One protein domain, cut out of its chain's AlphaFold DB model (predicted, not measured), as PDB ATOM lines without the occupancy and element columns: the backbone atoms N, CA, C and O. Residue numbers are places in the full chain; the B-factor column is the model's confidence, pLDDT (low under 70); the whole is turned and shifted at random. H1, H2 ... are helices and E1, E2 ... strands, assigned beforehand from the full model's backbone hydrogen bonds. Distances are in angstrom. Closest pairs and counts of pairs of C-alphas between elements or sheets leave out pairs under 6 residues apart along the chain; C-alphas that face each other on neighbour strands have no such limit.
ATOM      1  N   LEU A   3     483.002  15.204 702.925       98.38
ATOM      2  CA  LEU A   3     482.838  16.639 703.080       98.38
ATOM      3  C   LEU A   3     483.216  17.313 701.764       98.38
ATOM      4  O   LEU A   3     484.295  17.055 701.225       98.38
ATOM      5  N   TYR A   4     482.336  18.175 701.278       98.56
ATOM      6  CA  TYR A   4     482.501  18.937 700.052       98.56
ATOM      7  C   TYR A   4     482.524  20.427 700.349       98.56
ATOM      8  O   TYR A   4     481.897  20.878 701.305       98.56
ATOM      9  N   TRP A   5     483.231  21.168 699.510       97.88
ATOM     10  CA  TRP A   5     483.099  22.607 699.371       97.88
ATOM     11  C   TRP A   5     482.251  22.873 698.137       97.88
ATOM     12  O   TRP A   5     482.619  22.437 697.047       97.88
ATOM     13  N   VAL A   6     481.096  23.497 698.325       97.31
ATOM     14  CA  VAL A   6     480.137  23.763 697.256       97.31
ATOM     15  C   VAL A   6     480.136  25.251 696.965       97.31
ATOM     16  O   VAL A   6     480.082  26.047 697.899       97.31
ATOM     17  N   THR A   7     480.232  25.606 695.689       95.75
ATOM     18  CA  THR A   7     480.357  26.991 695.230       95.75
ATOM     19  C   THR A   7     479.422  27.271 694.067       95.75
ATOM     20  O   THR A   7     479.198  26.391 693.231       95.75
ATOM     21  N   THR A   8     478.952  28.507 693.965       91.88
ATOM     22  CA  THR A   8     478.273  29.066 692.786       91.88
ATOM     23  C   THR A   8     479.246  29.900 691.952       91.88
ATOM     24  O   THR A   8     480.348  30.212 692.399       91.88
ATOM     25  N   GLU A   9     478.866  30.279 690.727       89.56
ATOM     26  CA  GLU A   9     479.726  31.104 689.855       89.56
ATOM     27  C   GLU A   9     480.098  32.457 690.494       89.56
ATOM     28  O   GLU A   9     481.207  32.960 690.294       89.56
ATOM     29  N   ASP A  10     479.182  33.047 691.264       84.62
ATOM     30  CA  ASP A  10     479.390  34.326 691.951       84.62
ATOM     31  C   ASP A  10     480.116  34.198 693.297       84.62
ATOM     32  O   ASP A  10     480.617  35.206 693.799       84.62
ATOM     33  N   HIS A  11     480.241  32.979 693.833       86.69
ATOM     34  CA  HIS A  11     480.799  32.692 695.154       86.69
ATOM     35  C   HIS A  11     480.119  33.449 696.314       86.69
ATOM     36  O   HIS A  11     480.713  33.610 697.385       86.69
ATOM     37  N   ASP A  12     478.884  33.932 696.123       82.88
ATOM     38  CA  ASP A  12     478.146  34.655 697.169       82.88
ATOM     39  C   ASP A  12     477.659  33.697 698.270       82.88
ATOM     40  O   ASP A  12     477.582  34.071 699.446       82.88
ATOM     41  N   GLU A  13     477.396  32.443 697.895       82.50
ATOM     42  CA  GLU A  13     476.933  31.375 698.774       82.50
ATOM     43  C   GLU A  13     477.845  30.149 698.638       82.50
ATOM     44  O   GLU A  13     477.449  29.091 698.156       82.50
ATOM     45  N   ASP A  14     479.092  30.281 699.085       91.50
ATOM     46  CA  ASP A  14     479.995  29.138 699.196       91.50
ATOM     47  C   ASP A  14     479.806  28.419 700.542       91.50
ATOM     48  O   ASP A  14     479.873  29.043 701.600       91.50
ATOM     49  N   TRP A  15     479.616  27.099 700.547       92.44
ATOM     50  CA  TRP A  15     479.303  26.370 701.782       92.44
ATOM     51  C   TRP A  15     479.933  24.986 701.845       92.44
ATOM     52  O   TRP A  15     480.097  24.292 700.839       92.44
ATOM     53  N   PHE A  16     480.234  24.523 703.060       95.81
ATOM     54  CA  PHE A  16     480.507  23.103 703.245       95.81
ATOM     55  C   PHE A  16     479.223  22.277 703.161       95.81
ATOM     56  O   PHE A  16     478.199  22.640 703.733       95.81
ATOM     57  N   MET A  17     479.313  21.099 702.546       96.31
ATOM     58  CA  MET A  17     478.212  20.143 702.448       96.31
ATOM     59  C   MET A  17     478.697  18.724 702.730       96.31
ATOM     60  O   MET A  17     479.717  18.280 702.203       96.31
ATOM     61  N   VAL A  18     477.951  17.973 703.532       98.06
ATOM     62  CA  VAL A  18     478.177  16.540 703.734       98.06
ATOM     63  C   VAL A  18     477.296  15.765 702.763       98.06
ATOM     64  O   VAL A  18     476.083  15.956 702.740       98.06
ATOM     65  N   ALA A  19     477.881  14.875 701.960       98.12
ATOM     66  CA  ALA A  19     477.124  14.063 701.002       98.12
ATOM     67  C   ALA A  19     477.820  12.725 700.670       98.12
ATOM     68  O   ALA A  19     478.992  12.523 701.017       98.12
ATOM     69  N   PRO A  20     477.137  11.782 699.996       97.69
ATOM     70  CA  PRO A  20     477.769  10.562 699.493       97.69
ATOM     71  C   PRO A  20     478.620  10.816 698.237       97.69
ATOM     72  O   PRO A  20     479.626  10.136 698.035       97.69
ATOM     73  N   SER A  21     478.254  11.810 697.421       98.25
ATOM     74  CA  SER A  21     478.915  12.161 696.159       98.25
ATOM     75  C   SER A  21     478.903  13.675 695.898       98.25
ATOM     76  O   SER A  21     478.071  14.389 696.452       98.25
ATOM     77  N   ALA A  22     479.801  14.159 695.029       98.06
ATOM     78  CA  ALA A  22     479.848  15.567 694.622       98.06
ATOM     79  C   ALA A  22     478.546  16.011 693.934       98.06
ATOM     80  O   ALA A  22     478.022  17.075 694.231       98.06
ATOM     81  N   THR A  23     477.983  15.157 693.070       97.88
ATOM     82  CA  THR A  23     476.692  15.417 692.413       97.88
ATOM     83  C   THR A  23     475.562  15.579 693.421       97.88
ATOM     84  O   THR A  23     474.721  16.452 693.260       97.88
ATOM     85  N   GLU A  24     475.528  14.750 694.464       97.69
ATOM     86  CA  GLU A  24     474.531  14.915 695.517       97.69
ATOM     87  C   GLU A  24     474.793  16.187 696.327       97.69
ATOM     88  O   GLU A  24     473.845  16.903 696.619       97.69
ATOM     89  N   ALA A  25     476.049  16.514 696.649       97.81
ATOM     90  CA  ALA A  25     476.384  17.732 697.388       97.81
ATOM     91  C   ALA A  25     475.902  19.007 696.679       97.81
ATOM     92  O   ALA A  25     475.247  19.830 697.318       97.81
ATOM     93  N   SER A  26     476.169  19.146 695.374       97.00
ATOM     94  CA  SER A  26     475.698  20.301 694.601       97.00
ATOM     95  C   SER A  26     474.173  20.334 694.504       97.00
ATOM     96  O   SER A  26     473.569  21.368 694.760       97.00
ATOM     97  N   GLN A  27     473.525  19.189 694.269       95.56
ATOM     98  CA  GLN A  27     472.062  19.112 694.236       95.56
ATOM     99  C   GLN A  27     471.424  19.495 695.573       95.56
ATOM    100  O   GLN A  27     470.402  20.175 695.594       95.56
ATOM    101  N   TYR A  28     471.973  19.045 696.704       90.62
ATOM    102  CA  TYR A  28     471.454  19.438 698.016       90.62
ATOM    103  C   TYR A  28     471.603  20.938 698.244       90.62
ATOM    104  O   TYR A  28     470.662  21.563 698.721       90.62
ATOM    105  N   PHE A  29     472.746  21.504 697.858       90.94
ATOM    106  CA  PHE A  29     473.023  22.928 697.971       90.94
ATOM    107  C   PHE A  29     472.037  23.764 697.145       90.94
ATOM    108  O   PHE A  29     471.344  24.615 697.696       90.94
ATOM    109  N   GLU A  30     471.895  23.454 695.853       91.06
ATOM    110  CA  GLU A  30     470.991  24.162 694.938       91.06
ATOM    111  C   GLU A  30     469.554  24.129 695.455       91.06
ATOM    112  O   GLU A  30     468.873  25.149 695.510       91.06
ATOM    113  N   ASN A  31     469.106  22.961 695.927       85.50
ATOM    114  CA  ASN A  31     467.770  22.805 696.492       85.50
ATOM    115  C   ASN A  31     467.566  23.589 697.800       85.50
ATOM    116  O   ASN A  31     466.433  23.973 698.093       85.50
ATOM    117  N   TYR A  32     468.607  23.767 698.617       83.75
ATOM    118  CA  TYR A  32     468.511  24.464 699.902       83.75
ATOM    119  C   TYR A  32     468.535  25.983 699.744       83.75
ATOM    120  O   TYR A  32     467.728  26.657 700.384       83.75
ATOM    121  N   GLU A  33     469.388  26.495 698.863       79.06
ATOM    122  CA  GLU A  33     469.524  27.932 698.597       79.06
ATOM    123  C   GLU A  33     468.574  28.435 697.490       79.06
ATOM    124  O   GLU A  33     468.342  29.634 697.351       79.06
ATOM    125  N   GLY A  34     467.942  27.524 696.742       84.56
ATOM    126  CA  GLY A  34     466.966  27.855 695.702       84.56
ATOM    127  C   GLY A  34     467.579  28.210 694.347       84.56
ATOM    128  O   GLY A  34     466.954  28.951 693.587       84.56
ATOM    129  N   TYR A  35     468.769  27.684 694.050       84.62
ATOM    130  CA  TYR A  35     469.406  27.780 692.736       84.62
ATOM    131  C   TYR A  35     468.818  26.774 691.739       84.62
ATOM    132  O   TYR A  35     468.179  25.786 692.125       84.62
ATOM    133  N   ASP A  36     469.035  27.016 690.445       91.50
ATOM    134  CA  ASP A  36     468.638  26.077 689.406       91.50
ATOM    135  C   ASP A  36     469.614  24.879 689.349       91.50
ATOM    136  O   ASP A  36     470.785  24.986 689.721       91.50
ATOM    137  N   PRO A  37     469.164  23.697 688.882       94.44
ATOM    138  CA  PRO A  37     470.035  22.532 688.778       94.44
ATOM    139  C   PRO A  37     471.242  22.765 687.860       94.44
ATOM    140  O   PRO A  37     471.074  22.988 686.657       94.44
ATOM    141  N   GLY A  38     472.446  22.582 688.398       94.31
ATOM    142  CA  GLY A  38     473.716  22.803 687.705       94.31
ATOM    143  C   GLY A  38     474.340  24.181 687.933       94.31
ATOM    144  O   GLY A  38     475.397  24.435 687.356       94.31
ATOM    145  N   ASP A  39     473.724  25.041 688.746       93.75
ATOM    146  CA  ASP A  39     474.284  26.339 689.135       93.75
ATOM    147  C   ASP A  39     475.415  26.212 690.169       93.75
ATOM    148  O   ASP A  39     476.194  27.153 690.341       93.75
ATOM    149  N   ALA A  40     475.524  25.068 690.854       96.31
ATOM    150  CA  ALA A  40     476.552  24.833 691.858       96.31
ATOM    151  C   ALA A  40     477.512  23.696 691.488       96.31
ATOM    152  O   ALA A  40     477.138  22.648 690.952       96.31
ATOM    153  N   GLU A  41     478.772  23.866 691.875       97.38
ATOM    154  CA  GLU A  41     479.823  22.864 691.737       97.38
ATOM    155  C   GLU A  41     480.322  22.421 693.113       97.38
ATOM    156  O   GLU A  41     480.461  23.231 694.025       97.38
ATOM    157  N   ALA A  42     480.605  21.126 693.269       98.19
ATOM    158  CA  ALA A  42     481.073  20.554 694.529       98.19
ATOM    159  C   ALA A  42     482.478  19.959 694.391       98.19
ATOM    160  O   ALA A  42     482.711  19.021 693.622       98.19
ATOM    161  N   GLU A  43     483.405  20.456 695.204       98.06
ATOM    162  CA  GLU A  43     484.760  19.940 695.342       98.06
ATOM    163  C   GLU A  43     484.863  19.034 696.574       98.06
ATOM    164  O   GLU A  43     484.531  19.433 697.687       98.06
ATOM    165  N   GLU A  44     485.357  17.808 696.402       98.31
ATOM    166  CA  GLU A  44     485.633  16.915 697.531       98.31
ATOM    167  C   GLU A  44     486.820  17.424 698.356       98.31
ATOM    168  O   GLU A  44     487.922  17.604 697.835       98.31
ATOM    169  N   ILE A  45     486.611  17.606 699.660       98.06
ATOM    170  CA  ILE A  45     487.649  18.067 700.588       98.06
ATOM    171  C   ILE A  45     488.306  16.892 701.302       98.06
ATOM    172  O   ILE A  45     489.535  16.832 701.386       98.06
ATOM    173  N   LEU A  46     487.497  15.975 701.840       98.00
ATOM    174  CA  LEU A  46     487.974  14.772 702.519       98.00
ATOM    175  C   LEU A  46     486.890  13.697 702.660       98.00
ATOM    176  O   LEU A  46     485.688  13.977 702.628       98.00
ATOM    177  N   ASP A  47     487.343  12.468 702.902       98.06
ATOM    178  CA  ASP A  47     486.519  11.377 703.415       98.06
ATOM    179  C   ASP A  47     486.272  11.549 704.919       98.06
ATOM    180  O   ASP A  47     487.213  11.689 705.705       98.06
ATOM    181  N   ILE A  48     485.003  11.492 705.330       97.88
ATOM    182  CA  ILE A  48     484.632  11.536 706.748       97.88
ATOM    183  C   ILE A  48     484.827  10.128 707.335       97.88
ATOM    184  O   ILE A  48     484.233   9.178 706.811       97.88
ATOM    185  N   PRO A  49     485.633   9.961 708.404       96.81
ATOM    186  CA  PRO A  49     485.841   8.658 709.030       96.81
ATOM    187  C   PRO A  49     484.523   8.024 709.493       96.81
ATOM    188  O   PRO A  49     483.687   8.708 710.070       96.81
ATOM    189  N   GLU A  50     484.362   6.705 709.339       93.94
ATOM    190  CA  GLU A  50     483.138   5.987 709.759       93.94
ATOM    191  C   GLU A  50     482.835   6.102 711.264       93.94
ATOM    192  O   GLU A  50     481.716   5.847 711.702       93.94
ATOM    193  N   THR A  51     483.836   6.467 712.067       95.19
ATOM    194  CA  THR A  51     483.694   6.701 713.508       95.19
ATOM    195  C   THR A  51     483.077   8.054 713.848       95.19
ATOM    196  O   THR A  51     482.665   8.233 714.991       95.19
ATOM    197  N   VAL A  52     483.046   8.994 712.899       95.69
ATOM    198  CA  VAL A  52     482.441  10.322 713.046       95.69
ATOM    199  C   VAL A  52     481.004  10.242 712.520       95.69
ATOM    200  O   VAL A  52     480.810   9.951 711.334       95.69
ATOM    201  N   PRO A  53     479.980  10.465 713.361       93.19
ATOM    202  CA  PRO A  53     478.598  10.509 712.905       93.19
ATOM    203  C   PRO A  53     478.414  11.621 711.868       93.19
ATOM    204  O   PRO A  53     478.711  12.781 712.135       93.19
ATOM    205  N   ALA A  54     477.919  11.268 710.683       94.69
ATOM    206  CA  ALA A  54     477.725  12.207 709.587       94.69
ATOM    207  C   ALA A  54     476.405  11.934 708.871       94.69
ATOM    208  O   ALA A  54     476.139  10.809 708.442       94.69
ATOM    209  N   GLU A  55     475.606  12.984 708.712       93.56
ATOM    210  CA  GLU A  55     474.364  12.980 707.946       93.56
ATOM    211  C   GLU A  55     474.506  13.910 706.745       93.56
ATOM    212  O   GLU A  55     475.302  14.847 706.764       93.56
ATOM    213  N   THR A  56     473.761  13.632 705.681       94.00
ATOM    214  CA  THR A  56     473.754  14.475 704.484       94.00
ATOM    215  C   THR A  56     473.182  15.860 704.792       94.00
ATOM    216  O   THR A  56     472.139  15.951 705.436       94.00
ATOM    217  N   GLY A  57     473.815  16.918 704.282       92.25
ATOM    218  CA  GLY A  57     473.384  18.304 704.479       92.25
ATOM    219  C   GLY A  57     474.485  19.196 705.050       92.25
ATOM    220  O   GLY A  57     475.675  18.875 704.973       92.25
ATOM    221  N   TRP A  58     474.083  20.328 705.631       92.12
ATOM    222  CA  TRP A  58     475.003  21.262 706.275       92.12
ATOM    223  C   TRP A  58     475.741  20.588 707.439       92.12
ATOM    224  O   TRP A  58     475.086  20.063 708.347       92.12
ATOM    225  N   PRO A  59     477.085  20.586 707.457       93.50
ATOM    226  CA  PRO A  59     477.826  20.000 708.562       93.50
ATOM    227  C   PRO A  59     477.618  20.802 709.848       93.50
ATOM    228  O   PRO A  59     477.610  22.035 709.846       93.50
ATOM    229  N   SER A  60     477.526  20.093 710.974       90.69
ATOM    230  CA  SER A  60     477.595  20.727 712.289       90.69
ATOM    231  C   SER A  60     479.016  21.211 712.589       90.69
ATOM    232  O   SER A  60     480.001  20.676 712.074       90.69
ATOM    233  N   GLU A  61     479.138  22.198 713.479       91.56
ATOM    234  CA  GLU A  61     480.453  22.643 713.957       91.56
ATOM    235  C   GLU A  61     481.234  21.509 714.632       91.56
ATOM    236  O   GLU A  61     482.440  21.391 714.434       91.56
ATOM    237  N   GLU A  62     480.549  20.655 715.397       94.19
ATOM    238  CA  GLU A  62     481.147  19.494 716.062       94.19
ATOM    239  C   GLU A  62     481.761  18.527 715.047       94.19
ATOM    240  O   GLU A  62     482.928  18.170 715.186       94.19
ATOM    241  N   LEU A  63     481.027  18.192 713.978       95.81
ATOM    242  CA  LEU A  63     481.541  17.342 712.906       95.81
ATOM    243  C   LEU A  63     482.781  17.966 712.270       95.81
ATOM    244  O   LEU A  63     483.789  17.280 712.122       95.81
ATOM    245  N   LEU A  64     482.727  19.260 711.926       95.69
ATOM    246  CA  LEU A  64     483.868  19.970 711.344       95.69
ATOM    247  C   LEU A  64     485.094  19.873 712.263       95.69
ATOM    248  O   LEU A  64     486.176  19.510 711.800       95.69
ATOM    249  N   LEU A  65     484.937  20.127 713.564       95.69
ATOM    250  CA  LEU A  65     486.026  20.007 714.539       95.69
ATOM    251  C   LEU A  65     486.568  18.574 714.631       95.69
ATOM    252  O   LEU A  65     487.786  18.391 714.658       95.69
ATOM    253  N   GLU A  66     485.699  17.559 714.641       96.94
ATOM    254  CA  GLU A  66     486.100  16.147 714.699       96.94
ATOM    255  C   GLU A  66     486.899  15.704 713.470       96.94
ATOM    256  O   GLU A  66     487.859  14.941 713.601       96.94
ATOM    257  N   VAL A  67     486.567  16.221 712.282       96.69
ATOM    258  CA  VAL A  67     487.331  15.952 711.051       96.69
ATOM    259  C   VAL A  67     488.567  16.849 710.895       96.69
ATOM    260  O   VAL A  67     489.249  16.810 709.870       96.69
ATOM    261  N   GLY A  68     488.902  17.628 711.927       96.38
ATOM    262  CA  GLY A  68     490.141  18.396 712.010       96.38
ATOM    263  C   GLY A  68     490.047  19.828 711.488       96.38
ATOM    264  O   GLY A  68     491.084  20.430 711.192       96.38
ATOM    265  N   ALA A  69     488.840  20.383 711.373       95.94
ATOM    266  CA  ALA A  69     488.660  21.797 711.100       95.94
ATOM    267  C   ALA A  69     489.166  22.666 712.257       95.94
ATOM    268  O   ALA A  69     489.106  22.302 713.434       95.94
ATOM    269  N   LYS A  70     489.604  23.873 711.917       94.94
ATOM    270  CA  LYS A  70     489.833  24.962 712.863       94.94
ATOM    271  C   LYS A  70     489.050  26.176 712.398       94.94
ATOM    272  O   LYS A  70     489.292  26.678 711.301       94.94
ATOM    273  N   PHE A  71     488.171  26.685 713.247       90.44
ATOM    274  CA  PHE A  71     487.518  27.964 713.002       90.44
ATOM    275  C   PHE A  71     488.513  29.094 713.267       90.44
ATOM    276  O   PHE A  71     488.939  29.318 714.399       90.44
ATOM    277  N   LEU A  72     488.930  29.769 712.198       83.62
ATOM    278  CA  LEU A  72     489.792  30.949 712.264       83.62
ATOM    279  C   LEU A  72     488.976  32.209 712.571       83.62
ATOM    280  O   LEU A  72     489.484  33.135 713.201       83.62
ATOM    281  N   PHE A  73     487.720  32.222 712.128       78.88
ATOM    282  CA  PHE A  73     486.722  33.244 712.420       78.88
ATOM    283  C   PHE A  73     485.346  32.564 712.467       78.88
ATOM    284  O   PHE A  73     485.071  31.720 711.615       78.88
ATOM    285  N   ASN A  74     484.531  32.867 713.481       68.19
ATOM    286  CA  ASN A  74     483.227  32.224 713.709       68.19
ATOM    287  C   ASN A  74     482.173  33.253 714.149       68.19
ATOM    288  O   ASN A  74     481.602  33.147 715.231       68.19
ATOM    289  N   ASP A  75     482.020  34.304 713.346       65.19
ATOM    290  CA  ASP A  75     481.007  35.354 713.525       65.19
ATOM    291  C   ASP A  75     480.109  35.366 712.265       65.19
ATOM    292  O   ASP A  75     479.845  34.300 711.717       65.19
ATOM    293  N   GLN A  76     479.680  36.527 711.759       57.78
ATOM    294  CA  GLN A  76     478.837  36.653 710.553       57.78
ATOM    295  C   GLN A  76     479.334  35.870 709.323       57.78
ATOM    296  O   GLN A  76     478.519  35.378 708.555       57.78
ATOM    297  N   THR A  77     480.652  35.716 709.153       65.88
ATOM    298  CA  THR A  77     481.253  34.794 708.173       65.88
ATOM    299  C   THR A  77     482.067  33.738 708.888       65.88
ATOM    300  O   THR A  77     482.929  34.069 709.710       65.88
ATOM    301  N   ARG A  78     481.890  32.471 708.524       84.31
ATOM    302  CA  ARG A  78     482.735  31.404 709.053       84.31
ATOM    303  C   ARG A  78     483.951  31.202 708.157       84.31
ATOM    304  O   ARG A  78     483.832  30.954 706.960       84.31
ATOM    305  N   VAL A  79     485.137  31.289 708.755       86.69
ATOM    306  CA  VAL A  79     486.403  30.971 708.083       86.69
ATOM    307  C   VAL A  79     486.983  29.714 708.706       86.69
ATOM    308  O   VAL A  79     487.329  29.696 709.890       86.69
ATOM    309  N   VAL A  80     487.125  28.672 707.896       90.81
ATOM    310  CA  VAL A  80     487.515  27.334 708.337       90.81
ATOM    311  C   VAL A  80     488.843  26.942 707.702       90.81
ATOM    312  O   VAL A  80     488.992  26.973 706.483       90.81
ATOM    313  N   GLU A  81     489.819  26.549 708.517       94.19
ATOM    314  CA  GLU A  81     491.003  25.828 708.050       94.19
ATOM    315  C   GLU A  81     490.769  24.324 708.189       94.19
ATOM    316  O   GLU A  81     490.601  23.830 709.300       94.19
ATOM    317  N   ILE A  82     490.793  23.589 707.082       95.31
ATOM    318  CA  ILE A  82     490.618  22.134 707.061       95.31
ATOM    319  C   ILE A  82     491.434  21.535 705.914       95.31
ATOM    320  O   ILE A  82     491.620  22.168 704.875       95.31
ATOM    321  N   ALA A  83     492.010  20.349 706.126       92.88
ATOM    322  CA  ALA A  83     492.903  19.694 705.160       92.88
ATOM    323  C   ALA A  83     494.051  20.599 704.636       92.88
ATOM    324  O   ALA A  83     494.513  20.461 703.506       92.88
ATOM    325  N   GLY A  84     494.520  21.552 705.456       91.56
ATOM    326  CA  GLY A  84     495.583  22.501 705.095       91.56
ATOM    327  C   GLY A  84     495.153  23.648 704.168       91.56
ATOM    328  O   GLY A  84     496.002  24.430 703.741       91.56
ATOM    329  N   ARG A  85     493.856  23.771 703.871       95.44
ATOM    330  CA  ARG A  85     493.256  24.841 703.062       95.44
ATOM    331  C   ARG A  85     492.354  25.713 703.921       95.44
ATOM    332  O   ARG A  85     491.928  25.294 704.993       95.44
ATOM    333  N   LYS A  86     492.086  26.930 703.453       93.94
ATOM    334  CA  LYS A  86     491.172  27.873 704.104       93.94
ATOM    335  C   LYS A  86     489.960  28.090 703.221       93.94
ATOM    336  O   LYS A  86     490.121  28.283 702.020       93.94
ATOM    337  N   PHE A  87     488.804  28.095 703.855       93.06
ATOM    338  CA  PHE A  87     487.504  28.259 703.232       93.06
ATOM    339  C   PHE A  87     486.776  29.381 703.955       93.06
ATOM    340  O   PHE A  87     486.907  29.515 705.175       93.06
ATOM    341  N   CYS A  88     486.080  30.212 703.196       90.44
ATOM    342  CA  CYS A  88     485.297  31.324 703.700       90.44
ATOM    343  C   CYS A  88     483.879  31.085 703.216       90.44
ATOM    344  O   CYS A  88     483.667  31.098 702.011       90.44
ATOM    345  N   GLU A  89     482.964  30.788 704.131       87.19
ATOM    346  CA  GLU A  89     481.574  30.544 703.753       87.19
ATOM    347  C   GLU A  89     480.878  31.825 703.295       87.19
ATOM    348  O   GLU A  89     481.309  32.930 703.643       87.19
ATOM    349  N   GLY A  90     479.820  31.657 702.504       76.81
ATOM    350  CA  GLY A  90     478.885  32.704 702.123       76.81
ATOM    351  C   GLY A  90     478.267  33.381 703.343       76.81
ATOM    352  O   GLY A  90     478.273  32.859 704.460       76.81
TER     353      GLY A  90
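AT A GLANCE: This is residues 3 to 90 of the 121 residues of an uncharacterized protein of Olavius algarvensis Delta 1 endosymbiont (UniProt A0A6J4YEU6). A small, strongly twisted sheet of three strands, E2 E1 E3, curls round one helix, H1, and makes one lobe. A second three-stranded sheet, E4 E5 E6, with the short helix H2 near one edge, makes the other. The printed part has 88 residues, with two named helices and six named strands that follow each other along the chain as E1 E2 H1 E3 H2 E4 E5 E6; its class is mixed, helices and strands, and both sheets are antiparallel. It is compact, with a radius of gyration of the C-alphas of 12.2 A and spans of 32 by 28 by 19 A.

IN THESE COORDINATES: Find C-alpha 3 at (482.838, 16.639, 703.080), where E1, residues 3 to 8, begins and runs 16.8 A. Beside it look for E3, residues 40 to 47, 20.3 A long, and E2, residues 15 to 19, 12.5 A. H1, residues 22 to 33, starts at (479.848, 15.567, 694.622) and runs 16.6 A. Further on come H2, residues 61 to 66, E4, residues 70 to 74, E5, residues 78 to 82, and E6, residues 85 to 88, ending at (485.297, 31.324, 703.700).

HOW THE PARTS SIT: Look first at inner strand E1: N 5 and O 43 of E3 are 2.8 A apart, and N 4 and O 17 of E2 are 2.8 A apart. E1 and E2 form a hairpin. H1 is on this sheet; its closest C-alphas to E3 are Ala 22 and Ala 42, 5.1 A. E2, H1 and E3 form a split strand-helix-strand unit, E1 between its strands, with a right-handed crossover. E4 E5 E6 is a meander, each strand the antiparallel neighbour of the one before: find N 70 and O 81 at 2.8 A, and N 80 and O 87 at 2.9 A. H2 only grazes this sheet with residues 61 to 65. Every O i to N i+4 pair is within hydrogen-bond range in H1 and H2.

THE WHOLE: The C-alphas of Asp 10 and Thr 51 are farthest apart, 35.3 A. The printed part has no cut; the link E3 to H2, residues 48 to 60, is long. Residues 74 to 77 have pLDDT under 70.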